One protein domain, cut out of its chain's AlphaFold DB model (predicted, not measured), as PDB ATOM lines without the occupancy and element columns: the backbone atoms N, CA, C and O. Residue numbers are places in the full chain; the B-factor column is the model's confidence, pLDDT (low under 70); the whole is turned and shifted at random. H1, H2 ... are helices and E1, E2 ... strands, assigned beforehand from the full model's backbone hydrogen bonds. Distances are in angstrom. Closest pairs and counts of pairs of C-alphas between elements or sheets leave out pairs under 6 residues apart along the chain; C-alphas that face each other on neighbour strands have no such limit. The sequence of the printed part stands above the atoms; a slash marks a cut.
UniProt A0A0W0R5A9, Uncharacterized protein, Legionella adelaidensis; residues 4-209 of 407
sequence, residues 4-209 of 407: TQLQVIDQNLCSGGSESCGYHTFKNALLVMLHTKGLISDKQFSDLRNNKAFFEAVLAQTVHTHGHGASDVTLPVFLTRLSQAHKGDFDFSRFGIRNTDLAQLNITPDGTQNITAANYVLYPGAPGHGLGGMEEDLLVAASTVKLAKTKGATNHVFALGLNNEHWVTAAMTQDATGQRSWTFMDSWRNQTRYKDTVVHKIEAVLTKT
ATOM      1  N   THR A   4      34.790 -13.023  12.675       59.44
ATOM      2  CA  THR A   4      35.935 -12.118  12.787       59.44
ATOM      3  C   THR A   4      36.524 -11.878  11.399       59.44
ATOM      4  O   THR A   4      36.954 -12.804  10.716       59.44
ATOM      5  N   GLN A   5      36.539 -10.623  10.949       54.22
ATOM      6  CA  GLN A   5      37.387 -10.248   9.817       54.22
ATOM      7  C   GLN A   5      38.801 -10.087  10.370       54.22
ATOM      8  O   GLN A   5      39.034  -9.182  11.173       54.22
ATOM      9  N   LEU A   6      39.743 -10.931   9.960       53.78
ATOM     10  CA  LEU A   6      41.148 -10.592  10.169       53.78
ATOM     11  C   LEU A   6      41.549  -9.590   9.096       53.78
ATOM     12  O   LEU A   6      41.145  -9.727   7.944       53.78
ATOM     13  N   GLN A   7      42.337  -8.578   9.465       51.97
ATOM     14  CA  GLN A   7      42.966  -7.739   8.454       51.97
ATOM     15  C   GLN A   7      43.803  -8.625   7.542       51.97
ATOM     16  O   GLN A   7      44.722  -9.306   8.000       51.97
ATOM     17  N   VAL A   8      43.446  -8.639   6.260       51.88
ATOM     18  CA  VAL A   8      44.250  -9.297   5.242       51.88
ATOM     19  C   VAL A   8      45.607  -8.629   5.235       51.88
ATOM     20  O   VAL A   8      45.757  -7.455   4.905       51.88
ATOM     21  N   ILE A   9      46.560  -9.444   5.653       52.88
ATOM     22  CA  ILE A   9      47.988  -9.376   5.429       52.88
ATOM     23  C   ILE A   9      48.355  -8.419   4.285       52.88
ATOM     24  O   ILE A   9      48.048  -8.709   3.126       52.88
ATOM     25  N   ASP A  10      49.047  -7.334   4.646       49.25
ATOM     26  CA  ASP A  10      49.489  -6.213   3.808       49.25
ATOM     27  C   ASP A  10      49.685  -6.575   2.322       49.25
ATOM     28  O   ASP A  10      50.646  -7.238   1.919       49.25
ATOM     29  N   GLN A  11      48.726  -6.135   1.505       51.88
ATOM     30  CA  GLN A  11      48.697  -6.362   0.058       51.88
ATOM     31  C   GLN A  11      49.672  -5.469  -0.715       51.88
ATOM     32  O   GLN A  11      49.815  -5.618  -1.924       51.88
ATOM     33  N   ASN A  12      50.354  -4.539  -0.042       49.22
ATOM     34  CA  ASN A  12      51.250  -3.590  -0.697       49.22
ATOM     35  C   ASN A  12      52.702  -4.088  -0.778       49.22
ATOM     36  O   ASN A  12      53.528  -3.456  -1.434       49.22
ATOM     37  N   LEU A  13      53.043  -5.198  -0.114       50.25
ATOM     38  CA  LEU A  13      54.440  -5.604   0.083       50.25
ATOM     39  C   LEU A  13      55.114  -6.244  -1.140       50.25
ATOM     40  O   LEU A  13      56.346  -6.260  -1.193       50.25
ATOM     41  N   CYS A  14      54.357  -6.703  -2.141       46.88
ATOM     42  CA  CYS A  14      54.893  -7.217  -3.406       46.88
ATOM     43  C   CYS A  14      54.022  -6.712  -4.567       46.88
ATOM     44  O   CYS A  14      52.999  -7.314  -4.857       46.88
ATOM     45  N   SER A  15      54.399  -5.569  -5.157       41.62
ATOM     46  CA  SER A  15      53.828  -4.962  -6.378       41.62
ATOM     47  C   SER A  15      52.336  -5.240  -6.614       41.62
ATOM     48  O   SER A  15      51.964  -6.084  -7.428       41.62
ATOM     49  N   GLY A  16      51.494  -4.492  -5.900       38.91
ATOM     50  CA  GLY A  16      50.054  -4.467  -6.107       38.91
ATOM     51  C   GLY A  16      49.685  -4.031  -7.526       38.91
ATOM     52  O   GLY A  16      49.743  -2.851  -7.863       38.91
ATOM     53  N   GLY A  17      49.264  -5.005  -8.323       46.62
ATOM     54  CA  GLY A  17      48.377  -4.840  -9.467       46.62
ATOM     55  C   GLY A  17      47.138  -5.722  -9.287       46.62
ATOM     56  O   GLY A  17      47.068  -6.523  -8.355       46.62
ATOM     57  N   SER A  18      46.173  -5.593 -10.193       44.22
ATOM     58  CA  SER A  18      44.915  -6.358 -10.289       44.22
ATOM     59  C   SER A  18      45.069  -7.885 -10.477       44.22
ATOM     60  O   SER A  18      44.079  -8.560 -10.721       44.22
ATOM     61  N   GLU A  19      46.281  -8.440 -10.365       50.31
ATOM     62  CA  GLU A  19      46.664  -9.757 -10.912       50.31
ATOM     63  C   GLU A  19      47.303 -10.706  -9.864       50.31
ATOM     64  O   GLU A  19      48.152 -11.522 -10.202       50.31
ATOM     65  N   SER A  20      46.953 -10.602  -8.570       67.19
ATOM     66  CA  SER A  20      47.598 -11.405  -7.497       67.19
ATOM     67  C   SER A  20      46.654 -12.052  -6.467       67.19
ATOM     68  O   SER A  20      47.103 -12.563  -5.432       67.19
ATOM     69  N   CYS A  21      45.347 -12.049  -6.729       78.06
ATOM     70  CA  CYS A  21      44.309 -12.491  -5.794       78.06
ATOM     71  C   CYS A  21      44.464 -13.965  -5.366       78.06
ATOM     72  O   CYS A  21      44.366 -14.296  -4.175       78.06
ATOM     73  N   GLY A  22      44.780 -14.855  -6.305       78.94
ATOM     74  CA  GLY A  22      45.014 -16.275  -6.059       78.94
ATOM     75  C   GLY A  22      46.263 -16.531  -5.211       78.94
ATOM     76  O   GLY A  22      46.213 -17.324  -4.268       78.94
ATOM     77  N   TYR A  23      47.363 -15.809  -5.454       82.25
ATOM     78  CA  TYR A  23      48.570 -15.883  -4.614       82.25
ATOM     79  C   TYR A  23      48.270 -15.466  -3.169       82.25
ATOM     80  O   TYR A  23      48.634 -16.158  -2.214       82.25
ATOM     81  N   HIS A  24      47.578 -14.340  -2.995       81.69
ATOM     82  CA  HIS A  24      47.203 -13.852  -1.674       81.69
ATOM     83  C   HIS A  24      46.322 -14.854  -0.930       81.69
ATOM     84  O   HIS A  24      46.524 -15.079   0.264       81.69
ATOM     85  N   THR A  25      45.405 -15.499  -1.643       86.75
ATOM     86  CA  THR A  25      44.543 -16.550  -1.100       86.75
ATOM     87  C   THR A  25      45.337 -17.794  -0.724       86.75
ATOM     88  O   THR A  25      45.140 -18.322   0.366       86.75
ATOM     89  N   PHE A  26      46.304 -18.212  -1.545       88.25
ATOM     90  CA  PHE A  26      47.186 -19.342  -1.239       88.25
ATOM     91  C   PHE A  26      47.981 -19.097   0.041       88.25
ATOM     92  O   PHE A  26      47.970 -19.912   0.962       88.25
ATOM     93  N   LYS A  27      48.625 -17.931   0.126       87.56
ATOM     94  CA  LYS A  27      49.377 -17.491   1.302       87.56
ATOM     95  C   LYS A  27      48.512 -17.509   2.563       87.56
ATOM     96  O   LYS A  27      48.933 -18.047   3.586       87.56
ATOM     97  N   ASN A  28      47.325 -16.907   2.498       87.81
ATOM     98  CA  ASN A  28      46.411 -16.822   3.635       87.81
ATOM     99  C   ASN A  28      45.951 -18.217   4.072       87.81
ATOM    100  O   ASN A  28      45.996 -18.535   5.260       87.81
ATOM    101  N   ALA A  29      45.564 -19.059   3.114       90.69
ATOM    102  CA  ALA A  29      45.130 -20.419   3.380       90.69
ATOM    103  C   ALA A  29      46.239 -21.250   4.035       90.69
ATOM    104  O   ALA A  29      45.999 -21.879   5.063       90.69
ATOM    105  N   LEU A  30      47.464 -21.197   3.502       91.19
ATOM    106  CA  LEU A  30      48.614 -21.910   4.056       91.19
ATOM    107  C   LEU A  30      48.904 -21.495   5.500       91.19
ATOM    108  O   LEU A  30      49.056 -22.348   6.374       91.19
ATOM    109  N   LEU A  31      48.954 -20.187   5.763       90.56
ATOM    110  CA  LEU A  31      49.272 -19.676   7.091       90.56
ATOM    111  C   LEU A  31      48.203 -20.069   8.124       90.56
ATOM    112  O   LEU A  31      48.541 -20.457   9.243       90.56
ATOM    113  N   VAL A  32      46.923 -20.007   7.747       90.94
ATOM    114  CA  VAL A  32      45.825 -20.400   8.637       90.94
ATOM    115  C   VAL A  32      45.775 -21.909   8.854       90.94
ATOM    116  O   VAL A  32      45.547 -22.339   9.981       90.94
ATOM    117  N   MET A  33      46.038 -22.729   7.836       92.19
ATOM    118  CA  MET A  33      46.144 -24.183   8.016       92.19
ATOM    119  C   MET A  33      47.258 -24.560   9.002       92.19
ATOM    120  O   MET A  33      47.024 -25.350   9.913       92.19
ATOM    121  N   LEU A  34      48.448 -23.963   8.868       92.12
ATOM    122  CA  LEU A  34      49.563 -24.198   9.792       92.12
ATOM    123  C   LEU A  34      49.194 -23.822  11.234       92.12
ATOM    124  O   LEU A  34      49.488 -24.562  12.171       92.12
ATOM    125  N   HIS A  35      48.533 -22.678  11.411       91.56
ATOM    126  CA  HIS A  35      48.120 -22.191  12.727       91.56
ATOM    127  C   HIS A  35      47.037 -23.067  13.354       91.56
ATOM    128  O   HIS A  35      47.194 -23.543  14.473       91.56
ATOM    129  N   THR A  36      45.973 -23.357  12.609       87.44
ATOM    130  CA  THR A  36      44.842 -24.161  13.097       87.44
ATOM    131  C   THR A  36      45.195 -25.626  13.351       87.44
ATOM    132  O   THR A  36      44.516 -26.296  14.129       87.44
ATOM    133  N   LYS A  37      46.276 -26.135  12.749       87.69
ATOM    134  CA  LYS A  37      46.855 -27.446  13.076       87.69
ATOM    135  C   LYS A  37      47.827 -27.427  14.254       87.69
ATOM    136  O   LYS A  37      48.342 -28.479  14.617       87.69
ATOM    137  N   GLY A  38      48.084 -26.263  14.850       89.25
ATOM    138  CA  GLY A  38      49.050 -26.115  15.937       89.25
ATOM    139  C   GLY A  38      50.498 -26.348  15.498       89.25
ATOM    140  O   GLY A  38      51.360 -26.585  16.338       89.25
ATOM    141  N   LEU A  39      50.772 -26.288  14.191       92.06
ATOM    142  CA  LEU A  39      52.117 -26.444  13.631       92.06
ATOM    143  C   LEU A  39      52.947 -25.168  13.797       92.06
ATOM    144  O   LEU A  39      54.173 -25.218  13.834       92.06
ATOM    145  N   ILE A  40      52.272 -24.025  13.931       92.56
ATOM    146  CA  ILE A  40      52.865 -22.758  14.353       92.56
ATOM    147  C   ILE A  40      52.078 -22.188  15.534       92.56
ATOM    148  O   ILE A  40      50.859 -22.325  15.615       92.56
ATOM    149  N   SER A  41      52.784 -21.529  16.450       91.38
ATOM    150  CA  SER A  41      52.178 -20.855  17.608       91.38
ATOM    151  C   SER A  41      51.397 -19.594  17.219       91.38
ATOM    152  O   SER A  41      51.666 -18.992  16.182       91.38
ATOM    153  N   ASP A  42      50.512 -19.113  18.101       88.62
ATOM    154  CA  ASP A  42      49.823 -17.817  17.944       88.62
ATOM    155  C   ASP A  42      50.803 -16.660  17.709       88.62
ATOM    156  O   ASP A  42      50.564 -15.773  16.887       88.62
ATOM    157  N   LYS A  43      51.941 -16.688  18.415       91.00
ATOM    158  CA  LYS A  43      53.008 -15.701  18.249       91.00
ATOM    159  C   LYS A  43      53.601 -15.775  16.843       91.00
ATOM    160  O   LYS A  43      53.641 -14.760  16.158       91.00
ATOM    161  N   GLN A  44      53.991 -16.968  16.388       91.06
ATOM    162  CA  GLN A  44      54.509 -17.157  15.029       91.06
ATOM    163  C   GLN A  44      53.480 -16.766  13.969       91.06
ATOM    164  O   GLN A  44      53.837 -16.097  13.008       91.06
ATOM    165  N   PHE A  45      52.206 -17.118  14.142       89.25
ATOM    166  CA  PHE A  45      51.137 -16.690  13.244       89.25
ATOM    167  C   PHE A  45      51.043 -15.159  13.178       89.25
ATOM    168  O   PHE A  45      51.014 -14.586  12.087       89.25
ATOM    169  N   SER A  46      51.065 -14.476  14.329       85.56
ATOM    170  CA  SER A  46      51.035 -13.011  14.395       85.56
ATOM    171  C   SER A  46      52.280 -12.347  13.794       85.56
ATOM    172  O   SER A  46      52.161 -11.266  13.208       85.56
ATOM    173  N   ASP A  47      53.449 -12.974  13.914       88.00
ATOM    174  CA  ASP A  47      54.706 -12.480  13.347       88.00
ATOM    175  C   ASP A  47      54.733 -12.686  11.822       88.00
ATOM    176  O   ASP A  47      55.010 -11.762  11.055       88.00
ATOM    177  N   LEU A  48      54.387 -13.890  11.355       88.38
ATOM    178  CA  LEU A  48      54.428 -14.271   9.942       88.38
ATOM    179  C   LEU A  48      53.341 -13.590   9.114       88.38
ATOM    180  O   LEU A  48      53.598 -13.244   7.962       88.38
ATOM    181  N   ARG A  49      52.161 -13.318   9.687       81.94
ATOM    182  CA  ARG A  49      51.072 -12.632   8.971       81.94
ATOM    183  C   ARG A  49      51.399 -11.191   8.573       81.94
ATOM    184  O   ARG A  49      50.616 -10.599   7.852       81.94
ATOM    185  N   ASN A  50      52.521 -10.618   9.006       76.62
ATOM    186  CA  ASN A  50      52.987  -9.300   8.557       76.62
ATOM    187  C   ASN A  50      54.433  -9.341   8.026       76.62
ATOM    188  O   ASN A  50      55.058  -8.300   7.828       76.62
ATOM    189  N   ASN A  51      54.995 -10.532   7.806       83.50
ATOM    190  CA  ASN A  51      56.396 -10.691   7.442       83.50
ATOM    191  C   ASN A  51      56.587 -10.644   5.918       83.50
ATOM    192  O   ASN A  51      56.312 -11.612   5.208       83.50
ATOM    193  N   LYS A  52      57.145  -9.532   5.423       81.12
ATOM    194  CA  LYS A  52      57.463  -9.340   3.999       81.12
ATOM    195  C   LYS A  52      58.305 -10.477   3.409       81.12
ATOM    196  O   LYS A  52      57.973 -10.993   2.347       81.12
ATOM    197  N   ALA A  53      59.369 -10.888   4.097       85.12
ATOM    198  CA  ALA A  53      60.286 -11.905   3.587       85.12
ATOM    199  C   ALA A  53      59.613 -13.283   3.470       85.12
ATOM    200  O   ALA A  53      59.949 -14.065   2.577       85.12
ATOM    201  N   PHE A  54      58.668 -13.595   4.361       86.25
ATOM    202  CA  PHE A  54      57.852 -14.808   4.259       86.25
ATOM    203  C   PHE A  54      56.978 -14.777   3.008       86.25
ATOM    204  O   PHE A  54      56.925 -15.752   2.265       86.25
ATOM    205  N   PHE A  55      56.373 -13.635   2.703       81.25
ATOM    206  CA  PHE A  55      55.528 -13.480   1.518       81.25
ATOM    207  C   PHE A  55      56.313 -13.556   0.221       81.25
ATOM    208  O   PHE A  55      55.888 -14.252  -0.693       81.25
ATOM    209  N   GLU A  56      57.485 -12.930   0.162       79.38
ATOM    210  CA  GLU A  56      58.396 -13.068  -0.977       79.38
ATOM    211  C   GLU A  56      58.823 -14.532  -1.186       79.38
ATOM    212  O   GLU A  56      58.937 -14.972  -2.327       79.38
ATOM    213  N   ALA A  57      58.994 -15.316  -0.110       86.06
ATOM    214  CA  ALA A  57      59.266 -16.751  -0.228       86.06
ATOM    215  C   ALA A  57      58.076 -17.532  -0.789       86.06
ATOM    216  O   ALA A  57      58.269 -18.358  -1.676       86.06
ATOM    217  N   VAL A  58      56.856 -17.280  -0.301       85.25
ATOM    218  CA  VAL A  58      55.651 -17.922  -0.848       85.25
ATOM    219  C   VAL A  58      55.496 -17.548  -2.322       85.25
ATOM    220  O   VAL A  58      55.356 -18.435  -3.155       85.25
ATOM    221  N   LEU A  59      55.617 -16.261  -2.660       80.75
ATOM    222  CA  LEU A  59      55.492 -15.753  -4.026       80.75
ATOM    223  C   LEU A  59      56.462 -16.449  -4.988       80.75
ATOM    224  O   LEU A  59      56.027 -16.924  -6.036       80.75
ATOM    225  N   ALA A  60      57.741 -16.548  -4.612       79.56
ATOM    226  CA  ALA A  60      58.779 -17.192  -5.417       79.56
ATOM    227  C   ALA A  60      58.495 -18.677  -5.702       79.56
ATOM    228  O   ALA A  60      58.941 -19.202  -6.719       79.56
ATOM    229  N   GLN A  61      57.751 -19.343  -4.818       80.56
ATOM    230  CA  GLN A  61      57.371 -20.749  -4.959       80.56
ATOM    231  C   GLN A  61      56.032 -20.931  -5.690       80.56
ATOM    232  O   GLN A  61      55.789 -21.972  -6.301       80.56
ATOM    233  N   THR A  62      55.146 -19.930  -5.651       75.00
ATOM    234  CA  THR A  62      53.787 -20.048  -6.198       75.00
ATOM    235  C   THR A  62      53.625 -19.454  -7.591       75.00
ATOM    236  O   THR A  62      52.970 -20.070  -8.434       75.00
ATOM    237  N   VAL A  63      54.216 -18.285  -7.853       70.00
ATOM    238  CA  VAL A  63      54.050 -17.550  -9.113       70.00
ATOM    239  C   VAL A  63      55.250 -17.832 -10.005       70.00
ATOM    240  O   VAL A  63      56.383 -17.491  -9.673       70.00
ATOM    241  N   HIS A  64      55.005 -18.456 -11.155       59.78
ATOM    242  CA  HIS A  64      56.010 -18.532 -12.207       59.78
ATOM    243  C   HIS A  64      55.847 -17.296 -13.088       59.78
ATOM    244  O   HIS A  64      54.801 -17.100 -13.701       59.78
ATOM    245  N   THR A  65      56.858 -16.433 -13.130       51.06
ATOM    246  CA  THR A  65      56.895 -15.290 -14.044       51.06
ATOM    247  C   THR A  65      57.027 -15.803 -15.476       51.06
ATOM    248  O   THR A  65      58.123 -15.947 -16.013       51.06
ATOM    249  N   HIS A  66      55.899 -16.094 -16.126       42.34
ATOM    250  CA  HIS A  66      55.862 -16.141 -17.581       42.34
ATOM    251  C   HIS A  66      56.233 -14.741 -18.089       42.34
ATOM    252  O   HIS A  66      55.743 -13.745 -17.566       42.34
ATOM    253  N   GLY A  67      57.154 -14.658 -19.052       37.00
ATOM    254  CA  GLY A  67      57.922 -13.454 -19.407       37.00
ATOM    255  C   GLY A  67      57.160 -12.190 -19.846       37.00
ATOM    256  O   GLY A  67      57.807 -11.264 -20.323       37.00
ATOM    257  N   HIS A  68      55.836 -12.105 -19.679       37.19
ATOM    258  CA  HIS A  68      54.993 -10.968 -20.068       37.19
ATOM    259  C   HIS A  68      53.893 -10.596 -19.050       37.19
ATOM    260  O   HIS A  68      52.827 -10.138 -19.445       37.19
ATOM    261  N   GLY A  69      54.145 -10.743 -17.746       47.47
ATOM    262  CA  GLY A  69      53.250 -10.248 -16.686       47.47
ATOM    263  C   GLY A  69      53.135 -11.224 -15.519       47.47
ATOM    264  O   GLY A  69      53.355 -12.425 -15.681       47.47
ATOM    265  N   ALA A  70      52.824 -10.720 -14.324       47.94
ATOM    266  CA  ALA A  70      52.472 -11.586 -13.206       47.94
ATOM    267  C   ALA A  70      51.105 -12.210 -13.523       47.94
ATOM    268  O   ALA A  70      50.098 -11.518 -13.545       47.94
ATOM    269  N   SER A  71      51.073 -13.504 -13.835       52.06
ATOM    270  CA  SER A  71      49.809 -14.225 -13.998       52.06
ATOM    271  C   SER A  71      49.283 -14.598 -12.614       52.06
ATOM    272  O   SER A  71      50.034 -15.117 -11.784       52.06
ATOM    273  N   ASP A  72      48.002 -14.318 -12.368       64.56
ATOM    274  CA  ASP A  72      47.324 -14.722 -11.138       64.56
ATOM    275  C   ASP A  72      47.389 -16.252 -10.956       64.56
ATOM    276  O   ASP A  72      47.500 -17.021 -11.919       64.56
ATOM    277  N   VAL A  73      47.319 -16.720  -9.710       72.31
ATOM    278  CA  VAL A  73      47.307 -18.154  -9.405       72.31
ATOM    279  C   VAL A  73      45.916 -18.698  -9.728       72.31
ATOM    280  O   VAL A  73      44.985 -18.576  -8.937       72.31
ATOM    281  N   THR A  74      45.775 -19.312 -10.903       75.75
ATOM    282  CA  THR A  74      44.555 -20.033 -11.294       75.75
ATOM    283  C   THR A  74      44.315 -21.240 -10.382       75.75
ATOM    284  O   THR A  74      45.253 -21.756  -9.775       75.75
ATOM    285  N   LEU A  75      43.076 -21.746 -10.307       78.62
ATOM    286  CA  LEU A  75      42.744 -22.913  -9.475       78.62
ATOM    287  C   LEU A  75      43.649 -24.140  -9.743       78.62
ATOM    288  O   LEU A  75      44.163 -24.705  -8.775       78.62
ATOM    289  N   PRO A  76      43.946 -24.536 -11.001       77.62
ATOM    290  CA  PRO A  76      44.875 -25.640 -11.257       77.62
ATOM    291  C   PRO A  76      46.288 -25.381 -10.718       77.62
ATOM    292  O   PRO A  76      46.918 -26.281 -10.155       77.62
ATOM    293  N   VAL A  77      46.785 -24.146 -10.844       81.12
ATOM    294  CA  VAL A  77      48.092 -23.762 -10.295       81.12
ATOM    295  C   VAL A  77      48.038 -23.786  -8.769       81.12
ATOM    296  O   VAL A  77      48.933 -24.354  -8.154       81.12
ATOM    297  N   PHE A  78      46.974 -23.267  -8.154       85.44
ATOM    298  CA  PHE A  78      46.760 -23.302  -6.707       85.44
ATOM    299  C   PHE A  78      46.870 -24.730  -6.165       85.44
ATOM    300  O   PHE A  78      47.664 -24.992  -5.261       85.44
ATOM    301  N   LEU A  79      46.106 -25.660  -6.744       84.06
ATOM    302  CA  LEU A  79      46.083 -27.065  -6.334       84.06
ATOM    303  C   LEU A  79      47.443 -27.740  -6.549       84.06
ATOM    304  O   LEU A  79      47.918 -28.472  -5.680       84.06
ATOM    305  N   THR A  80      48.119 -27.435  -7.660       85.94
ATOM    306  CA  THR A  80      49.475 -27.937  -7.937       85.94
ATOM    307  C   THR A  80      50.471 -27.459  -6.883       85.94
ATOM    308  O   THR A  80      51.213 -28.264  -6.320       85.94
ATOM    309  N   ARG A  81      50.475 -26.159  -6.568       87.94
ATOM    310  CA  ARG A  81      51.369 -25.569  -5.559       87.94
ATOM    311  C   ARG A  81      51.065 -26.080  -4.158       87.94
ATOM    312  O   ARG A  81      51.988 -26.300  -3.381       87.94
ATOM    313  N   LEU A  82      49.797 -26.328  -3.851       88.69
ATOM    314  CA  LEU A  82      49.394 -26.924  -2.583       88.69
ATOM    315  C   LEU A  82      49.930 -28.357  -2.460       88.69
ATOM    316  O   LEU A  82      50.490 -28.713  -1.426       88.69
ATOM    317  N   SER A  83      49.834 -29.149  -3.533       88.25
ATOM    318  CA  SER A  83      50.401 -30.502  -3.591       88.25
ATOM    319  C   SER A  83      51.921 -30.508  -3.419       88.25
ATOM    320  O   SER A  83      52.448 -31.324  -2.668       88.25
ATOM    321  N   GLN A  84      52.630 -29.576  -4.061       89.25
ATOM    322  CA  GLN A  84      54.081 -29.412  -3.908       89.25
ATOM    323  C   GLN A  84      54.471 -29.021  -2.478       89.25
ATOM    324  O   GLN A  84      55.373 -29.621  -1.896       89.25
ATOM    325  N   ALA A  85      53.747 -28.074  -1.870       87.75
ATOM    326  CA  ALA A  85      53.957 -27.705  -0.473       87.75
ATOM    327  C   ALA A  85      53.799 -28.921   0.454       87.75
ATOM    328  O   ALA A  85      54.675 -29.182   1.274       87.75
ATOM    329  N   HIS A  86      52.729 -29.701   0.278       88.81
ATOM    330  CA  HIS A  86      52.479 -30.925   1.043       88.81
ATOM    331  C   HIS A  86      53.570 -31.992   0.850       88.81
ATOM    332  O   HIS A  86      53.943 -32.671   1.802       88.81
ATOM    333  N   LYS A  87      54.145 -32.107  -0.352       89.38
ATOM    334  CA  LYS A  87      55.281 -33.006  -0.635       89.38
ATOM    335  C   LYS A  87      56.613 -32.521  -0.053       89.38
ATOM    336  O   LYS A  87      57.593 -33.260  -0.089       89.38
ATOM    337  N   GLY A  88      56.649 -31.316   0.517       85.69
ATOM    338  CA  GLY A  88      57.853 -30.728   1.095       85.69
ATOM    339  C   GLY A  88      58.767 -30.061   0.069       85.69
ATOM    340  O   GLY A  88      59.938 -29.841   0.374       85.69
ATOM    341  N   ASP A  89      58.249 -29.714  -1.113       89.25
ATOM    342  CA  ASP A  89      59.017 -29.036  -2.167       89.25
ATOM    343  C   ASP A  89      59.296 -27.562  -1.820       89.25
ATOM    344  O   ASP A  89      60.158 -26.921  -2.424       89.25
ATOM    345  N   PHE A  90      58.560 -26.998  -0.857       89.00
ATOM    346  CA  PHE A  90      58.728 -25.618  -0.402       89.00
ATOM    347  C   PHE A  90      59.606 -25.570   0.850       89.00
ATOM    348  O   PHE A  90      59.336 -26.268   1.824       89.00
ATOM    349  N   ASP A  91      60.612 -24.691   0.851       88.19
ATOM    350  CA  ASP A  91      61.470 -24.449   2.016       88.19
ATOM    351  C   ASP A  91      61.093 -23.139   2.723       88.19
ATOM    352  O   ASP A  91      61.372 -22.031   2.253       88.19
ATOM    353  N   PHE A  92      60.471 -23.283   3.894       91.81
ATOM    354  CA  PHE A  92      60.155 -22.185   4.809       91.81
ATOM    355  C   PHE A  92      60.915 -22.295   6.140       91.81
ATOM    356  O   PHE A  92      60.545 -21.647   7.124       91.81
ATOM    357  N   SER A  93      62.010 -23.061   6.182       91.44
ATOM    358  CA  SER A  93      62.794 -23.319   7.399       91.44
ATOM    359  C   SER A  93      63.312 -22.039   8.060       91.44
ATOM    360  O   SER A  93      63.278 -21.917   9.285       91.44
ATOM    361  N   ARG A  94      63.676 -21.023   7.263       92.50
ATOM    362  CA  ARG A  94      64.080 -19.685   7.745       92.50
ATOM    363  C   ARG A  94      62.989 -18.942   8.531       92.50
ATOM    364  O   ARG A  94      63.285 -17.958   9.201       92.50
ATOM    365  N   PHE A  95      61.744 -19.403   8.444       92.12
ATOM    366  CA  PHE A  95      60.576 -18.885   9.164       92.12
ATOM    367  C   PHE A  95      60.126 -19.799  10.308       92.12
ATOM    368  O   PHE A  95      59.091 -19.549  10.924       92.12
ATOM    369  N   GLY A  96      60.888 -20.857  10.600       91.19
ATOM    370  CA  GLY A  96      60.548 -21.836  11.628       91.19
ATOM    371  C   GLY A  96      59.417 -22.786  11.231       91.19
ATOM    372  O   GLY A  96      58.801 -23.363  12.120       91.19
ATOM    373  N   ILE A  97      59.137 -22.941   9.932       92.62
ATOM    374  CA  ILE A  97      58.190 -23.929   9.395       92.62
ATOM    375  C   ILE A  97      59.008 -25.049   8.757       92.62
ATOM    376  O   ILE A  97      59.769 -24.802   7.819       92.62
ATOM    377  N   ARG A  98      58.884 -26.278   9.260       91.31
ATOM    378  CA  ARG A  98      59.619 -27.432   8.724       91.31
ATOM    379  C   ARG A  98      58.828 -28.071   7.588       91.31
ATOM    380  O   ARG A  98      57.600 -28.084   7.613       91.31
ATOM    381  N   ASN A  99      59.512 -28.725   6.653       89.75
ATOM    382  CA  ASN A  99      58.840 -29.473   5.580       89.75
ATOM    383  C   ASN A  99      57.954 -30.599   6.145       89.75
ATOM    384  O   ASN A  99      56.891 -30.886   5.604       89.75
ATOM    385  N   THR A 100      58.334 -31.175   7.293       90.25
ATOM    386  CA  THR A 100      57.508 -32.148   8.026       90.25
ATOM    387  C   THR A 100      56.212 -31.553   8.570       90.25
ATOM    388  O   THR A 100      55.265 -32.295   8.799       90.25
ATOM    389  N   ASP A 101      56.158 -30.243   8.814       90.75
ATOM    390  CA  ASP A 101      54.928 -29.562   9.224       90.75
ATOM    391  C   ASP A 101      53.997 -29.406   8.010       90.75
ATOM    392  O   ASP A 101      52.805 -29.685   8.101       90.75
ATOM    393  N   LEU A 102      54.541 -29.074   6.833       89.44
ATOM    394  CA  LEU A 102      53.765 -29.002   5.587       89.44
ATOM    395  C   LEU A 102      53.185 -30.363   5.168       89.44
ATOM    396  O   LEU A 102      52.033 -30.434   4.742       89.44
ATOM    397  N   ALA A 103      53.940 -31.446   5.353       89.31
ATOM    398  CA  ALA A 103      53.480 -32.807   5.070       89.31
ATOM    399  C   ALA A 103      52.342 -33.281   5.995       89.31
ATOM    400  O   ALA A 103      51.618 -34.213   5.654       89.31
ATOM    401  N   GLN A 104      52.146 -32.633   7.151       89.12
ATOM    402  CA  GLN A 104      51.025 -32.911   8.059       89.12
ATOM    403  C   GLN A 104      49.726 -32.203   7.651       89.12
ATOM    404  O   GLN A 104      48.673 -32.465   8.237       89.12
ATOM    405  N   LEU A 105      49.771 -31.304   6.662       86.25
ATOM    406  CA  LEU A 105      48.570 -30.694   6.106       86.25
ATOM    407  C   LEU A 105      47.839 -31.739   5.269       86.25
ATOM    408  O   LEU A 105      48.325 -32.133   4.213       86.25
ATOM    409  N   ASN A 106      46.668 -32.181   5.718       85.25
ATOM    410  CA  ASN A 106      45.837 -33.059   4.913       85.25
ATOM    411  C   ASN A 106      45.203 -32.233   3.792       85.25
ATOM    412  O   ASN A 106      44.412 -31.332   4.063       85.25
ATOM    413  N   ILE A 107      45.561 -32.514   2.546       85.31
ATOM    414  CA  ILE A 107      45.067 -31.789   1.366       85.31
ATOM    415  C   ILE A 107      44.328 -32.707   0.384       85.31
ATOM    416  O   ILE A 107      43.904 -32.254  -0.677       85.31
ATOM    417  N   THR A 108      44.200 -33.993   0.715       80.88
ATOM    418  CA  THR A 108      43.554 -34.990  -0.141       80.88
ATOM    419  C   THR A 108      42.050 -34.730  -0.179       80.88
ATOM    420  O   THR A 108      41.433 -34.716   0.881       80.88
ATOM    421  N   PRO A 109      41.423 -34.534  -1.351       71.44
ATOM    422  CA  PRO A 109      40.013 -34.150  -1.457       71.44
ATOM    423  C   PRO A 109      39.058 -35.326  -1.167       71.44
ATOM    424  O   PRO A 109      38.321 -35.776  -2.040       71.44
ATOM    425  N   ASP A 110      39.082 -35.835   0.063       73.25
ATOM    426  CA  ASP A 110      38.309 -36.985   0.550       73.25
ATOM    427  C   ASP A 110      37.330 -36.618   1.678       73.25
ATOM    428  O   ASP A 110      36.725 -37.492   2.302       73.25
ATOM    429  N   GLY A 111      37.210 -35.324   1.966       70.75
ATOM    430  CA  GLY A 111      36.432 -34.695   3.028       70.75
ATOM    431  C   GLY A 111      37.078 -34.681   4.423       70.75
ATOM    432  O   GLY A 111      36.444 -34.223   5.370       70.75
ATOM    433  N   THR A 112      38.310 -35.173   4.577       81.31
ATOM    434  CA  THR A 112      39.131 -35.032   5.798       81.31
ATOM    435  C   THR A 112      40.252 -34.001   5.650       81.31
ATOM    436  O   THR A 112      40.987 -33.722   6.609       81.31
ATOM    437  N   GLN A 113      40.396 -33.425   4.454       87.69
ATOM    438  CA  GLN A 113      41.351 -32.365   4.192       87.69
ATOM    439  C   GLN A 113      41.092 -31.128   5.036       87.69
ATOM    440  O   GLN A 113      40.008 -30.892   5.552       87.69
ATOM    441  N   ASN A 114      42.123 -30.306   5.153       89.94
ATOM    442  CA  ASN A 114      42.108 -29.050   5.886       89.94
ATOM    443  C   ASN A 114      41.798 -27.868   4.973       89.94
ATOM    444  O   ASN A 114      41.707 -26.741   5.456       89.94
ATOM    445  N   ILE A 115      41.645 -28.118   3.670       92.62
ATOM    446  CA  ILE A 115      41.369 -27.091   2.679       92.62
ATOM    447  C   ILE A 115      40.480 -27.579   1.540       92.62
ATOM    448  O   ILE A 115      40.757 -28.583   0.899       92.62
ATOM    449  N   THR A 116      39.455 -26.803   1.225       91.31
ATOM    450  CA  THR A 116      38.682 -26.913  -0.012       91.31
ATOM    451  C   THR A 116      39.029 -25.720  -0.887       91.31
ATOM    452  O   THR A 116      38.783 -24.583  -0.486       91.31
ATOM    453  N   ALA A 117      39.588 -25.960  -2.073       88.00
ATOM    454  CA  ALA A 117      39.827 -24.915  -3.063       88.00
ATOM    455  C   ALA A 117      38.887 -25.105  -4.254       88.00
ATOM    456  O   ALA A 117      38.811 -26.203  -4.795       88.00
ATOM    457  N   ALA A 118      38.162 -24.056  -4.639       85.50
ATOM    458  CA  ALA A 118      37.168 -24.128  -5.705       85.50
ATOM    459  C   ALA A 118      36.982 -22.770  -6.383       85.50
ATOM    460  O   ALA A 118      37.136 -21.727  -5.747       85.50
ATOM    461  N   ASN A 119      36.581 -22.785  -7.652       77.94
ATOM    462  CA  ASN A 119      35.979 -21.615  -8.279       77.94
ATOM    463  C   ASN A 119      34.471 -21.640  -8.030       77.94
ATOM    464  O   ASN A 119      33.851 -22.691  -7.910       77.94
ATOM    465  N   TYR A 120      33.894 -20.459  -7.906       73.19
ATOM    466  CA  TYR A 120      32.567 -20.245  -7.377       73.19
ATOM    467  C   TYR A 120      31.927 -19.064  -8.113       73.19
ATOM    468  O   TYR A 120      32.526 -17.992  -8.213       73.19
ATOM    469  N   VAL A 121      30.690 -19.217  -8.591       69.00
ATOM    470  CA  VAL A 121      29.956 -18.125  -9.249       69.00
ATOM    471  C   VAL A 121      28.934 -17.529  -8.278       69.00
ATOM    472  O   VAL A 121      27.938 -18.143  -7.890       69.00
ATOM    473  N   LEU A 122      29.192 -16.297  -7.840       67.00
ATOM    474  CA  LEU A 122      28.266 -15.488  -7.053       67.00
ATOM    475  C   LEU A 122      27.328 -14.760  -8.007       67.00
ATOM    476  O   LEU A 122      27.627 -13.647  -8.434       67.00
ATOM    477  N   TYR A 123      26.166 -15.358  -8.273       57.41
ATOM    478  CA  TYR A 123      25.019 -14.627  -8.806       57.41
ATOM    479  C   TYR A 123      24.292 -13.915  -7.657       57.41
ATOM    480  O   TYR A 123      23.655 -14.580  -6.831       57.41
ATOM    481  N   PRO A 124      24.356 -12.572  -7.566       46.19
ATOM    482  CA  PRO A 124      23.578 -11.827  -6.590       46.19
ATOM    483  C   PRO A 124      22.114 -11.868  -7.047       46.19
ATOM    484  O   PRO A 124      21.719 -11.112  -7.928       46.19
ATOM    485  N   GLY A 125      21.322 -12.790  -6.496       43.09
ATOM    486  CA  GLY A 125      19.879 -12.874  -6.755       43.09
ATOM    487  C   GLY A 125      19.348 -14.215  -7.259       43.09
ATOM    488  O   GLY A 125      18.146 -14.307  -7.467       43.09
ATOM    489  N   ALA A 126      20.180 -15.249  -7.434       46.38
ATOM    490  CA  ALA A 126      19.681 -16.591  -7.751       46.38
ATOM    491  C   ALA A 126      19.121 -17.269  -6.478       46.38
ATOM    492  O   ALA A 126      19.901 -17.528  -5.553       46.38
ATOM    493  N   PRO A 127      17.803 -17.541  -6.385       35.59
ATOM    494  CA  PRO A 127      17.258 -18.388  -5.333       35.59
ATOM    495  C   PRO A 127      17.675 -19.841  -5.598       35.59
ATOM    496  O   PRO A 127      17.422 -20.378  -6.671       35.59
ATOM    497  N   GLY A 128      18.338 -20.464  -4.626       40.06
ATOM    498  CA  GLY A 128      18.800 -21.849  -4.702       40.06
ATOM    499  C   GLY A 128      19.507 -22.246  -3.409       40.06
ATOM    500  O   GLY A 128      20.221 -21.436  -2.810       40.06
ATOM    501  N   HIS A 129      19.265 -23.468  -2.940       35.53
ATOM    502  CA  HIS A 129      19.727 -23.975  -1.649       35.53
ATOM    503  C   HIS A 129      21.167 -24.499  -1.700       35.53
ATOM    504  O   HIS A 129      21.418 -25.640  -1.320       35.53
ATOM    505  N   GLY A 130      22.126 -23.645  -2.065       47.41
ATOM    506  CA  GLY A 130      23.524 -24.010  -1.893       47.41
ATOM    507  C   GLY A 130      24.567 -23.102  -2.533       47.41
ATOM    508  O   GLY A 130      24.333 -21.951  -2.944       47.41
ATOM    509  N   LEU A 131      25.787 -23.626  -2.512       47.97
ATOM    510  CA  LEU A 131      26.981 -23.029  -3.078       47.97
ATOM    511  C   LEU A 131      26.959 -23.235  -4.605       47.97
ATOM    512  O   LEU A 131      27.819 -23.930  -5.132       47.97
ATOM    513  N   GLY A 132      26.017 -22.609  -5.321       41.09
ATOM    514  CA  GLY A 132      25.977 -22.645  -6.792       41.09
ATOM    515  C   GLY A 132      27.359 -22.385  -7.414       41.09
ATOM    516  O   GLY A 132      27.977 -21.353  -7.145       41.09
ATOM    517  N   GLY A 133      27.865 -23.358  -8.177       49.00
ATOM    518  CA  GLY A 133      29.240 -23.420  -8.695       49.00
ATOM    519  C   GLY A 133      30.162 -24.428  -7.981       49.00
ATOM    520  O   GLY A 133      30.975 -25.057  -8.639       49.00
ATOM    521  N   MET A 134      30.009 -24.669  -6.670       50.47
ATOM    522  CA  MET A 134      30.677 -25.790  -5.969       50.47
ATOM    523  C   MET A 134      29.939 -27.116  -6.158       50.47
ATOM    524  O   MET A 134      30.563 -28.162  -6.120       50.47
ATOM    525  N   GLU A 135      28.626 -27.078  -6.380       51.22
ATOM    526  CA  GLU A 135      27.819 -28.258  -6.738       51.22
ATOM    527  C   GLU A 135      28.158 -28.811  -8.130       51.22
ATOM    528  O   GLU A 135      27.855 -29.961  -8.424       51.22
ATOM    529  N   GLU A 136      28.816 -28.021  -8.982       60.75
ATOM    530  CA  GLU A 136      29.345 -28.491 -10.268       60.75
ATOM    531  C   GLU A 136      30.667 -29.261 -10.091       60.75
ATOM    532  O   GLU A 136      30.999 -30.116 -10.914       60.75
ATOM    533  N   ASP A 137      31.398 -29.000  -8.998       78.88
ATOM    534  CA  ASP A 137      32.600 -29.737  -8.612       78.88
ATOM    535  C   ASP A 137      32.247 -30.826  -7.591       78.88
ATOM    536  O   ASP A 137      32.118 -30.610  -6.382       78.88
ATOM    537  N   LEU A 138      32.105 -32.045  -8.101       85.44
ATOM    538  CA  LEU A 138      31.698 -33.199  -7.309       85.44
ATOM    539  C   LEU A 138      32.614 -33.462  -6.108       85.44
ATOM    540  O   LEU A 138      32.127 -33.789  -5.023       85.44
ATOM    541  N   LEU A 139      33.929 -33.289  -6.252       85.00
ATOM    542  CA  LEU A 139      34.862 -33.547  -5.153       85.00
ATOM    543  C   LEU A 139      34.694 -32.520  -4.035       85.00
ATOM    544  O   LEU A 139      34.759 -32.868  -2.851       85.00
ATOM    545  N   VAL A 140      34.420 -31.269  -4.397       86.50
ATOM    546  CA  VAL A 140      34.108 -30.201  -3.447       86.50
ATOM    547  C   VAL A 140      32.788 -30.475  -2.726       86.50
ATOM    548  O   VAL A 140      32.744 -30.361  -1.495       86.50
ATOM    549  N   ALA A 141      31.740 -30.884  -3.446       88.19
ATOM    550  CA  ALA A 141      30.445 -31.229  -2.860       88.19
ATOM    551  C   ALA A 141      30.566 -32.395  -1.860       88.19
ATOM    552  O   ALA A 141      30.187 -32.253  -0.694       88.19
ATOM    553  N   ALA A 142      31.179 -33.512  -2.271       89.94
ATOM    554  CA  ALA A 142      31.402 -34.676  -1.409       89.94
ATOM    555  C   ALA A 142      32.216 -34.315  -0.157       89.94
ATOM    556  O   ALA A 142      31.841 -34.664   0.966       89.94
ATOM    557  N   SER A 143      33.294 -33.550  -0.341       89.31
ATOM    558  CA  SER A 143      34.140 -33.102   0.763       89.31
ATOM    559  C   SER A 143      33.390 -32.223   1.762       89.31
ATOM    560  O   SER A 143      33.527 -32.395   2.972       89.31
ATOM    561  N   THR A 144      32.569 -31.297   1.265       90.44
ATOM    562  CA  THR A 144      31.795 -30.374   2.106       90.44
ATOM    563  C   THR A 144      30.729 -31.120   2.908       90.44
ATOM    564  O   THR A 144      30.530 -30.821   4.083       90.44
ATOM    565  N   VAL A 145      30.093 -32.145   2.329       91.62
ATOM    566  CA  VAL A 145      29.140 -33.001   3.056       91.62
ATOM    567  C   VAL A 145      29.828 -33.827   4.139       91.62
ATOM    568  O   VAL A 145      29.297 -33.949   5.244       91.62
ATOM    569  N   LYS A 146      31.018 -34.376   3.880       91.94
ATOM    570  CA  LYS A 146      31.770 -35.094   4.921       91.94
ATOM    571  C   LYS A 146      32.201 -34.158   6.053       91.94
ATOM    572  O   LYS A 146      32.083 -34.526   7.223       91.94
ATOM    573  N   LEU A 147      32.596 -32.923   5.729       91.69
ATOM    574  CA  LEU A 147      32.851 -31.888   6.731       91.69
ATOM    575  C   LEU A 147      31.588 -31.566   7.546       91.69
ATOM    576  O   LEU A 147      31.663 -31.511   8.769       91.69
ATOM    577  N   ALA A 148      30.422 -31.431   6.903       92.12
ATOM    578  CA  ALA A 148      29.143 -31.203   7.586       92.12
ATOM    579  C   ALA A 148      28.812 -32.311   8.603       92.12
ATOM    580  O   ALA A 148      28.287 -32.034   9.679       92.12
ATOM    581  N   LYS A 149      29.175 -33.559   8.283       91.88
ATOM    582  CA  LYS A 149      28.991 -34.738   9.145       91.88
ATOM    583  C   LYS A 149      30.069 -34.895  10.225       91.88
ATOM    584  O   LYS A 149      29.939 -35.764  11.090       91.88
ATOM    585  N   THR A 150      31.133 -34.092  10.193       90.00
ATOM    586  CA  THR A 150      32.246 -34.204  11.142       90.00
ATOM    587  C   THR A 150      31.812 -33.753  12.536       90.00
ATOM    588  O   THR A 150      31.413 -32.606  12.750       90.00
ATOM    589  N   LYS A 151      31.918 -34.667  13.505       88.50
ATOM    590  CA  LYS A 151      31.620 -34.409  14.920       88.50
ATOM    591  C   LYS A 151      32.873 -33.951  15.665       88.50
ATOM    592  O   LYS A 151      33.975 -34.404  15.371       88.50
ATOM    593  N   GLY A 152      32.678 -33.122  16.687       89.56
ATOM    594  CA  GLY A 152      33.757 -32.643  17.550       89.56
ATOM    595  C   GLY A 152      34.585 -31.522  16.923       89.56
ATOM    596  O   GLY A 152      34.151 -30.862  15.976       89.56
ATOM    597  N   ALA A 153      35.771 -31.294  17.490       90.94
ATOM    598  CA  ALA A 153      36.623 -30.188  17.085       90.94
ATOM    599  C   ALA A 153      37.215 -30.418  15.687       90.94
ATOM    600  O   ALA A 153      37.840 -31.449  15.435       90.94
ATOM    601  N   THR A 154      37.049 -29.450  14.790       91.44
ATOM    602  CA  THR A 154      37.629 -29.495  13.442       91.44
ATOM    603  C   THR A 154      37.987 -28.101  12.943       91.44
ATOM    604  O   THR A 154      37.390 -27.107  13.350       91.44
ATOM    605  N   ASN A 155      38.974 -28.026  12.054       91.50
ATOM    606  CA  ASN A 155      39.400 -26.796  11.400       91.50
ATOM    607  C   ASN A 155      39.437 -27.018   9.895       91.50
ATOM    608  O   ASN A 155      39.972 -28.028   9.432       91.50
ATOM    609  N   HIS A 156      38.911 -26.053   9.145       93.94
ATOM    610  CA  HIS A 156      38.847 -26.134   7.692       93.94
ATOM    611  C   HIS A 156      39.056 -24.778   7.040       93.94
ATOM    612  O   HIS A 156      38.578 -23.762   7.540       93.94
ATOM    613  N   VAL A 157      39.725 -24.756   5.895       93.88
ATOM    614  CA  VAL A 157      39.924 -23.555   5.086       93.88
ATOM    615  C   VAL A 157      39.200 -23.702   3.753       93.88
ATOM    616  O   VAL A 157      39.359 -24.682   3.044       93.88
ATOM    617  N   PHE A 158      38.431 -22.698   3.361       92.44
ATOM    618  CA  PHE A 158      37.858 -22.580   2.027       92.44
ATOM    619  C   PHE A 158      38.626 -21.503   1.259       92.44
ATOM    620  O   PHE A 158      38.635 -20.343   1.669       92.44
ATOM    621  N   ALA A 159      39.281 -21.880   0.162       91.00
ATOM    622  CA  ALA A 159      39.988 -20.988  -0.755       91.00
ATOM    623  C   ALA A 159      39.172 -20.854  -2.048       91.00
ATOM    624  O   ALA A 159      39.165 -21.756  -2.882       91.00
ATOM    625  N   LEU A 160      38.433 -19.756  -2.191       87.94
ATOM    626  CA  LEU A 160      37.371 -19.643  -3.190       87.94
ATOM    627  C   LEU A 160      37.676 -18.559  -4.220       87.94
ATOM    628  O   LEU A 160      37.840 -17.397  -3.848       87.94
ATOM    629  N   GLY A 161      37.703 -18.929  -5.498       84.06
ATOM    630  CA  GLY A 161      37.749 -18.004  -6.629       84.06
ATOM    631  C   GLY A 161      36.337 -17.566  -7.018       84.06
ATOM    632  O   GLY A 161      35.558 -18.368  -7.508       84.06
ATOM    633  N   LEU A 162      35.969 -16.311  -6.792       79.94
ATOM    634  CA  LEU A 162      34.650 -15.734  -7.032       79.94
ATOM    635  C   LEU A 162      34.543 -15.147  -8.448       79.94
ATOM    636  O   LEU A 162      35.329 -14.276  -8.820       79.94
ATOM    637  N   ASN A 163      33.539 -15.583  -9.216       73.50
ATOM    638  CA  ASN A 163      33.200 -15.109 -10.569       73.50
ATOM    639  C   ASN A 163      34.370 -15.127 -11.569       73.50
ATOM    640  O   ASN A 163      34.343 -14.387 -12.544       73.50
ATOM    641  N   ASN A 164      35.398 -15.957 -11.338       67.38
ATOM    642  CA  ASN A 164      36.678 -15.928 -12.066       67.38
ATOM    643  C   ASN A 164      37.390 -14.557 -12.048       67.38
ATOM    644  O   ASN A 164      38.283 -14.314 -12.854       67.38
ATOM    645  N   GLU A 165      37.004 -13.670 -11.133       69.25
ATOM    646  CA  GLU A 165      37.517 -12.301 -11.028       69.25
ATOM    647  C   GLU A 165      38.357 -12.102  -9.770       69.25
ATOM    648  O   GLU A 165      39.280 -11.291  -9.750       69.25
ATOM    649  N   HIS A 166      38.009 -12.801  -8.690       81.12
ATOM    650  CA  HIS A 166      38.514 -12.486  -7.364       81.12
ATOM    651  C   HIS A 166      38.732 -13.734  -6.521       81.12
ATOM    652  O   HIS A 166      38.102 -14.745  -6.777       81.12
ATOM    653  N   TRP A 167      39.563 -13.680  -5.484       83.25
ATOM    654  CA  TRP A 167      39.753 -14.810  -4.571       83.25
ATOM    655  C   TRP A 167      39.555 -14.428  -3.104       83.25
ATOM    656  O   TRP A 167      39.878 -13.322  -2.669       83.25
ATOM    657  N   VAL A 168      39.047 -15.355  -2.303       86.25
ATOM    658  CA  VAL A 168      38.848 -15.158  -0.865       86.25
ATOM    659  C   VAL A 168      39.243 -16.404  -0.083       86.25
ATOM    660  O   VAL A 168      39.239 -17.520  -0.599       86.25
ATOM    661  N   THR A 169      39.575 -16.219   1.189       89.81
ATOM    662  CA  THR A 169      39.815 -17.303   2.142       89.81
ATOM    663  C   THR A 169      38.807 -17.203   3.282       89.81
ATOM    664  O   THR A 169      38.736 -16.179   3.962       89.81
ATOM    665  N   ALA A 170      38.055 -18.269   3.528       90.81
ATOM    666  CA  ALA A 170      37.181 -18.405   4.688       90.81
ATOM    667  C   ALA A 170      37.659 -19.590   5.528       90.81
ATOM    668  O   ALA A 170      37.590 -20.732   5.092       90.81
ATOM    669  N   ALA A 171      38.171 -19.326   6.721       92.25
ATOM    670  CA  ALA A 171      38.605 -20.353   7.650       92.25
ATOM    671  C   ALA A 171      37.558 -20.555   8.743       92.25
ATOM    672  O   ALA A 171      37.067 -19.592   9.331       92.25
ATOM    673  N   MET A 172      37.238 -21.813   9.004       93.50
ATOM    674  CA  MET A 172      36.274 -22.258   9.993       93.50
ATOM    675  C   MET A 172      37.004 -23.008  11.103       93.50
ATOM    676  O   MET A 172      37.805 -23.903  10.829       93.50
ATOM    677  N   THR A 173      36.651 -22.698  12.344       92.25
ATOM    678  CA  THR A 173      36.979 -23.512  13.516       92.25
ATOM    679  C   THR A 173      35.684 -23.967  14.167       92.25
ATOM    680  O   THR A 173      34.847 -23.136  14.517       92.25
ATOM    681  N   GLN A 174      35.529 -25.275  14.329       92.50
ATOM    682  CA  GLN A 174      34.449 -25.922  15.063       92.50
ATOM    683  C   GLN A 174      34.999 -26.436  16.392       92.50
ATOM    684  O   GLN A 174      36.043 -27.090  16.416       92.50
ATOM    685  N   ASP A 175      34.314 -26.152  17.494       92.44
ATOM    686  CA  ASP A 175      34.688 -26.665  18.810       92.44
ATOM    687  C   ASP A 175      34.122 -28.073  19.084       92.44
ATOM    688  O   ASP A 175      33.414 -28.668  18.270       92.44
ATOM    689  N   ALA A 176      34.426 -28.627  20.260       92.81
ATOM    690  CA  ALA A 176      33.948 -29.952  20.662       92.81
ATOM    691  C   ALA A 176      32.413 -30.056  20.779       92.81
ATOM    692  O   ALA A 176      31.876 -31.163  20.740       92.81
ATOM    693  N   THR A 177      31.707 -28.929  20.915       91.62
ATOM    694  CA  THR A 177      30.239 -28.861  20.985       91.62
ATOM    695  C   THR A 177      29.583 -28.704  19.613       91.62
ATOM    696  O   THR A 177      28.360 -28.772  19.509       91.62
ATOM    697  N   GLY A 178      30.380 -28.521  18.556       88.06
ATOM    698  CA  GLY A 178      29.898 -28.267  17.202       88.06
ATOM    699  C   GLY A 178      29.644 -26.788  16.900       88.06
ATOM    700  O   GLY A 178      29.154 -26.477  15.816       88.06
ATOM    701  N   GLN A 179      29.970 -25.861  17.809       91.44
ATOM    702  CA  GLN A 179      29.855 -24.432  17.516       91.44
ATOM    703  C   GLN A 179      30.970 -23.997  16.571       91.44
ATOM    704  O   GLN A 179      32.143 -24.297  16.795       91.44
ATOM    705  N   ARG A 180      30.592 -23.271  15.515       92.31
ATOM    706  CA  ARG A 180      31.502 -22.807  14.466       92.31
ATOM    707  C   ARG A 180      31.812 -21.326  14.622       92.31
ATOM    708  O   ARG A 180      30.944 -20.500  14.896       92.31
ATOM    709  N   SER A 181      33.067 -20.984  14.391       91.62
ATOM    710  CA  SER A 181      33.558 -19.616  14.296       91.62
ATOM    711  C   SER A 181      34.294 -19.438  12.977       91.62
ATOM    712  O   SER A 181      34.881 -20.381  12.445       91.62
ATOM    713  N   TRP A 182      34.229 -18.223  12.441       89.94
ATOM    714  CA  TRP A 182      34.695 -17.932  11.094       89.94
ATOM    715  C   TRP A 182      35.693 -16.787  11.093       89.94
ATOM    716  O   TRP A 182      35.462 -15.729  11.687       89.94
ATOM    717  N   THR A 183      36.769 -17.003  10.350       87.12
ATOM    718  CA  THR A 183      37.766 -16.007   9.988       87.12
ATOM    719  C   THR A 183      37.727 -15.803   8.482       87.12
ATOM    720  O   THR A 183      37.986 -16.731   7.722       87.12
ATOM    721  N   PHE A 184      37.420 -14.588   8.040       85.81
ATOM    722  CA  PHE A 184      37.370 -14.256   6.616       85.81
ATOM    723  C   PHE A 184      38.529 -13.343   6.224       85.81
ATOM    724  O   PHE A 184      38.882 -12.423   6.968       85.81
ATOM    725  N   MET A 185      39.116 -13.613   5.061       85.56
ATOM    726  CA  MET A 185      40.232 -12.876   4.483       85.56
ATOM    727  C   MET A 185      39.974 -12.673   2.989       85.56
ATOM    728  O   MET A 185      39.939 -13.619   2.206       85.56
ATOM    729  N   ASP A 186      39.810 -11.419   2.594       81.38
ATOM    730  CA  ASP A 186      39.571 -11.013   1.214       81.38
ATOM    731  C   ASP A 186      40.890 -10.643   0.513       81.38
ATOM    732  O   ASP A 186      41.625  -9.768   0.982       81.38
ATOM    733  N   SER A 187      41.200 -11.275  -0.623       74.06
ATOM    734  CA  SER A 187      42.450 -10.997  -1.343       74.06
ATOM    735  C   SER A 187      42.501  -9.623  -2.026       74.06
ATOM    736  O   SER A 187      43.541  -9.263  -2.563       74.06
ATOM    737  N   TRP A 188      41.469  -8.778  -1.880       71.56
ATOM    738  CA  TRP A 188      41.380  -7.411  -2.390       71.56
ATOM    739  C   TRP A 188      41.062  -6.423  -1.261       71.56
ATOM    740  O   TRP A 188      39.920  -6.164  -0.884       71.56
ATOM    741  N   ARG A 189      42.124  -5.829  -0.719       62.81
ATOM    742  CA  ARG A 189      42.148  -4.761   0.290       62.81
ATOM    743  C   ARG A 189      41.248  -5.007   1.504       62.81
ATOM    744  O   ARG A 189      40.736  -4.053   2.085       62.81
ATOM    745  N   ASN A 190      41.097  -6.267   1.915       58.75
ATOM    746  CA  ASN A 190      40.338  -6.644   3.105       58.75
ATOM    747  C   ASN A 190      38.865  -6.193   3.082       58.75
ATOM    748  O   ASN A 190      38.322  -5.751   4.097       58.75
ATOM    749  N   GLN A 191      38.223  -6.275   1.917       62.78
ATOM    750  CA  GLN A 191      36.799  -5.988   1.796       62.78
ATOM    751  C   GLN A 191      35.957  -7.033   2.542       62.78
ATOM    752  O   GLN A 191      36.311  -8.203   2.659       62.78
ATOM    753  N   THR A 192      34.802  -6.610   3.053       66.88
ATOM    754  CA  THR A 192      33.803  -7.514   3.649       66.88
ATOM    755  C   THR A 192      32.680  -7.852   2.675       66.88
ATOM    756  O   THR A 192      31.748  -8.556   3.051       66.88
ATOM    757  N   ARG A 193      32.754  -7.368   1.425       74.81
ATOM    758  CA  ARG A 193      31.673  -7.456   0.430       74.81
ATOM    759  C   ARG A 193      31.146  -8.879   0.259       74.81
ATOM    760  O   ARG A 193      29.941  -9.070   0.167       74.81
ATOM    761  N   TYR A 194      32.048  -9.856   0.218       78.75
ATOM    762  CA  TYR A 194      31.709 -11.259  -0.025       78.75
ATOM    763  C   TYR A 194      31.578 -12.091   1.250       78.75
ATOM    764  O   TYR A 194      31.091 -13.215   1.188       78.75
ATOM    765  N   LYS A 195      31.991 -11.543   2.397       83.12
ATOM    766  CA  LYS A 195      32.111 -12.256   3.671       83.12
ATOM    767  C   LYS A 195      30.816 -12.960   4.054       83.12
ATOM    768  O   LYS A 195      30.802 -14.178   4.211       83.12
ATOM    769  N   ASP A 196      29.737 -12.194   4.182       83.38
ATOM    770  CA  ASP A 196      28.472 -12.725   4.687       83.38
ATOM    771  C   ASP A 196      27.845 -13.688   3.679       83.38
ATOM    772  O   ASP A 196      27.348 -14.737   4.071       83.38
ATOM    773  N   THR A 197      27.938 -13.398   2.377       83.19
ATOM    774  CA  THR A 197      27.407 -14.280   1.331       83.19
ATOM    775  C   THR A 197      28.146 -15.616   1.267       83.19
ATOM    776  O   THR A 197      27.501 -16.660   1.213       83.19
ATOM    777  N   VAL A 198      29.481 -15.599   1.290       85.12
ATOM    778  CA  VAL A 198      30.305 -16.815   1.239       85.12
ATOM    779  C   VAL A 198      30.072 -17.664   2.482       85.12
ATOM    780  O   VAL A 198      29.728 -18.836   2.360       85.12
ATOM    781  N   VAL A 199      30.190 -17.070   3.675       87.94
ATOM    782  CA  VAL A 199      29.985 -17.795   4.937       87.94
ATOM    783  C   VAL A 199      28.564 -18.345   5.021       87.94
ATOM    784  O   VAL A 199      28.392 -19.511   5.360       87.94
ATOM    785  N   HIS A 200      27.547 -17.554   4.663       86.00
ATOM    786  CA  HIS A 200      26.158 -18.008   4.690       86.00
ATOM    787  C   HIS A 200      25.920 -19.196   3.757       86.00
ATOM    788  O   HIS A 200      25.246 -20.141   4.151       86.00
ATOM    789  N   LYS A 201      26.481 -19.184   2.542       84.56
ATOM    790  CA  LYS A 201      26.321 -20.304   1.608       84.56
ATOM    791  C   LYS A 201      27.032 -21.569   2.080       84.56
ATOM    792  O   LYS A 201      26.468 -22.648   1.935       84.56
ATOM    793  N   ILE A 202      28.230 -21.449   2.657       88.94
ATOM    794  CA  ILE A 202      28.927 -22.612   3.220       88.94
ATOM    795  C   ILE A 202      28.121 -23.170   4.399       88.94
ATOM    796  O   ILE A 202      27.809 -24.358   4.423       88.94
ATOM    797  N   GLU A 203      27.710 -22.316   5.340       90.19
ATOM    798  CA  GLU A 203      26.893 -22.734   6.486       90.19
ATOM    799  C   GLU A 203      25.564 -23.356   6.057       90.19
ATOM    800  O   GLU A 203      25.162 -24.361   6.630       90.19
ATOM    801  N   ALA A 204      24.925 -22.850   5.000       88.31
ATOM    802  CA  ALA A 204      23.694 -23.426   4.467       88.31
ATOM    803  C   ALA A 204      23.844 -24.890   4.022       88.31
ATOM    804  O   ALA A 204      22.838 -25.592   3.967       88.31
ATOM    805  N   VAL A 205      25.059 -25.357   3.710       89.75
ATOM    806  CA  VAL A 205      25.356 -26.784   3.503       89.75
ATOM    807  C   VAL A 205      25.715 -27.452   4.828       89.75
ATOM    808  O   VAL A 205      25.166 -28.501   5.155       89.75
ATOM    809  N   LEU A 206      26.591 -26.836   5.628       91.88
ATOM    810  CA  LEU A 206      27.090 -27.423   6.876       91.88
ATOM    811  C   LEU A 206      26.026 -27.581   7.980       91.88
ATOM    812  O   LEU A 206      26.295 -28.244   8.984       91.88
ATOM    813  N   THR A 207      24.855 -26.953   7.850       92.06
ATOM    814  CA  THR A 207      23.725 -27.085   8.785       92.06
ATOM    815  C   THR A 207      22.585 -27.956   8.260       92.06
ATOM    816  O   THR A 207      21.567 -28.074   8.942       92.06
ATOM    817  N   LYS A 208      22.712 -28.536   7.060       92.44
ATOM    818  CA  LYS A 208      21.716 -29.466   6.512       92.44
ATOM    819  C   LYS A 208      21.617 -30.722   7.380       92.44
ATOM    820  O   LYS A 208      22.605 -31.201   7.933       92.44
ATOM    821  N   THR A 209      20.415 -31.269   7.467       93.56
ATOM    822  CA  THR A 209      20.152 -32.603   8.014       93.56
ATOM    823  C   THR A 209      20.717 -33.695   7.103       93.56
ATOM    824  O   THR A 209      21.001 -33.457   5.933       93.56
TER     825      THR A 209
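Overview. This is residues 4 to 209 of the 407 residues of an uncharacterized protein of Legionella adelaidensis (UniProt A0A0W0R5A9). A twisted sheet of four strands is the core, with H1 and H4 covering one face and H6 and H7 the other. Farther out, H2 packs on H1, H3 on both H1 and H4, and H5 on H4. The printed part has 206 residues with seven named helices and four named strands, in the order H1 H2 H3 H4 H5 E1 H6 E2 E3 E4 H7; the class is mixed, helices and strands. The sheet's order is E1 E2 E3 E4, mixed. The whole is compact, with a radius of gyration of the C-alphas of 16.2 A, and spans 45 by 37 by 28 A.

Along the chain. Begin with the sheet: E1 is residues 115 to 120, 15.0 A; E2 154 to 162, 24.8 A; E3 166 to 174, 26.5 A; E4 180 to 186, 19.5 A. Find C-alpha 21 at (44.309, -12.491, -5.794); from there H1, residues 21 to 36, runs 22.2 A. H4 is residues 75 to 87, 18.4 A; H6 138 to 148, 15.2 A; H3 52 to 62, 15.2 A; H2 42 to 48, 9.9 A; H5 99 to 102, 5.1 A. H7, residues 195 to 206, runs 16.3 A to C-alpha 206 at (27.090, -27.423, 6.876).

Arrangement. Look first at E2, E3 and E4, a meander, each strand the antiparallel neighbour of the one before: N 158 and O 170 are 2.8 A apart, N 171 and O 183 2.8 A, within hydrogen-bond range. E1 and E2 are parallel, with N 116 and O 157 at 2.8 A; E1, H6, E2 form a strand-helix-strand unit, parallel neighbours with a helix between, its crossover right-handed. H1 lies over E2 and E3 at a height over the sheet of 8.2 A; its closest C-alphas to E3 are Cys 21 and Trp 167, 5.3 A. On the same face, H4 has a height of 11.2 A. On the opposite face, H6 and H7 touch at Ala 148 and Leu 206, their closest C-alphas, 4.4 A, about perpendicular at 80 degrees. H1 and H2 form a helical hairpin, closest at the C-alphas of His 35 and Phe 45, 6.3 A. H3 touches H1 at Lys 27 and Val 58, closest C-alphas, 6.6 A, and H4 touches H5 at His 86 and Leu 102, 5.1 A. Every O i to N i+4 pair is within hydrogen-bond range in H1, H2, H3, H4 and H6; H7 has 7 of 8, and H5 is too short for one.

Size, cuts and confidence. The C-alphas of Gly 67 and Thr 177, the two farthest apart, are 51.3 A apart. The printed part has no cut. The links H3 to H4, H4 to H5, H5 to E1 and E1 to H6 are long. The mean pLDDT of the printed part is 78.4; look for values under 70 at residues 4 to 20, 64 to 72, 121 to 136, 164 to 165 and 189 to 192.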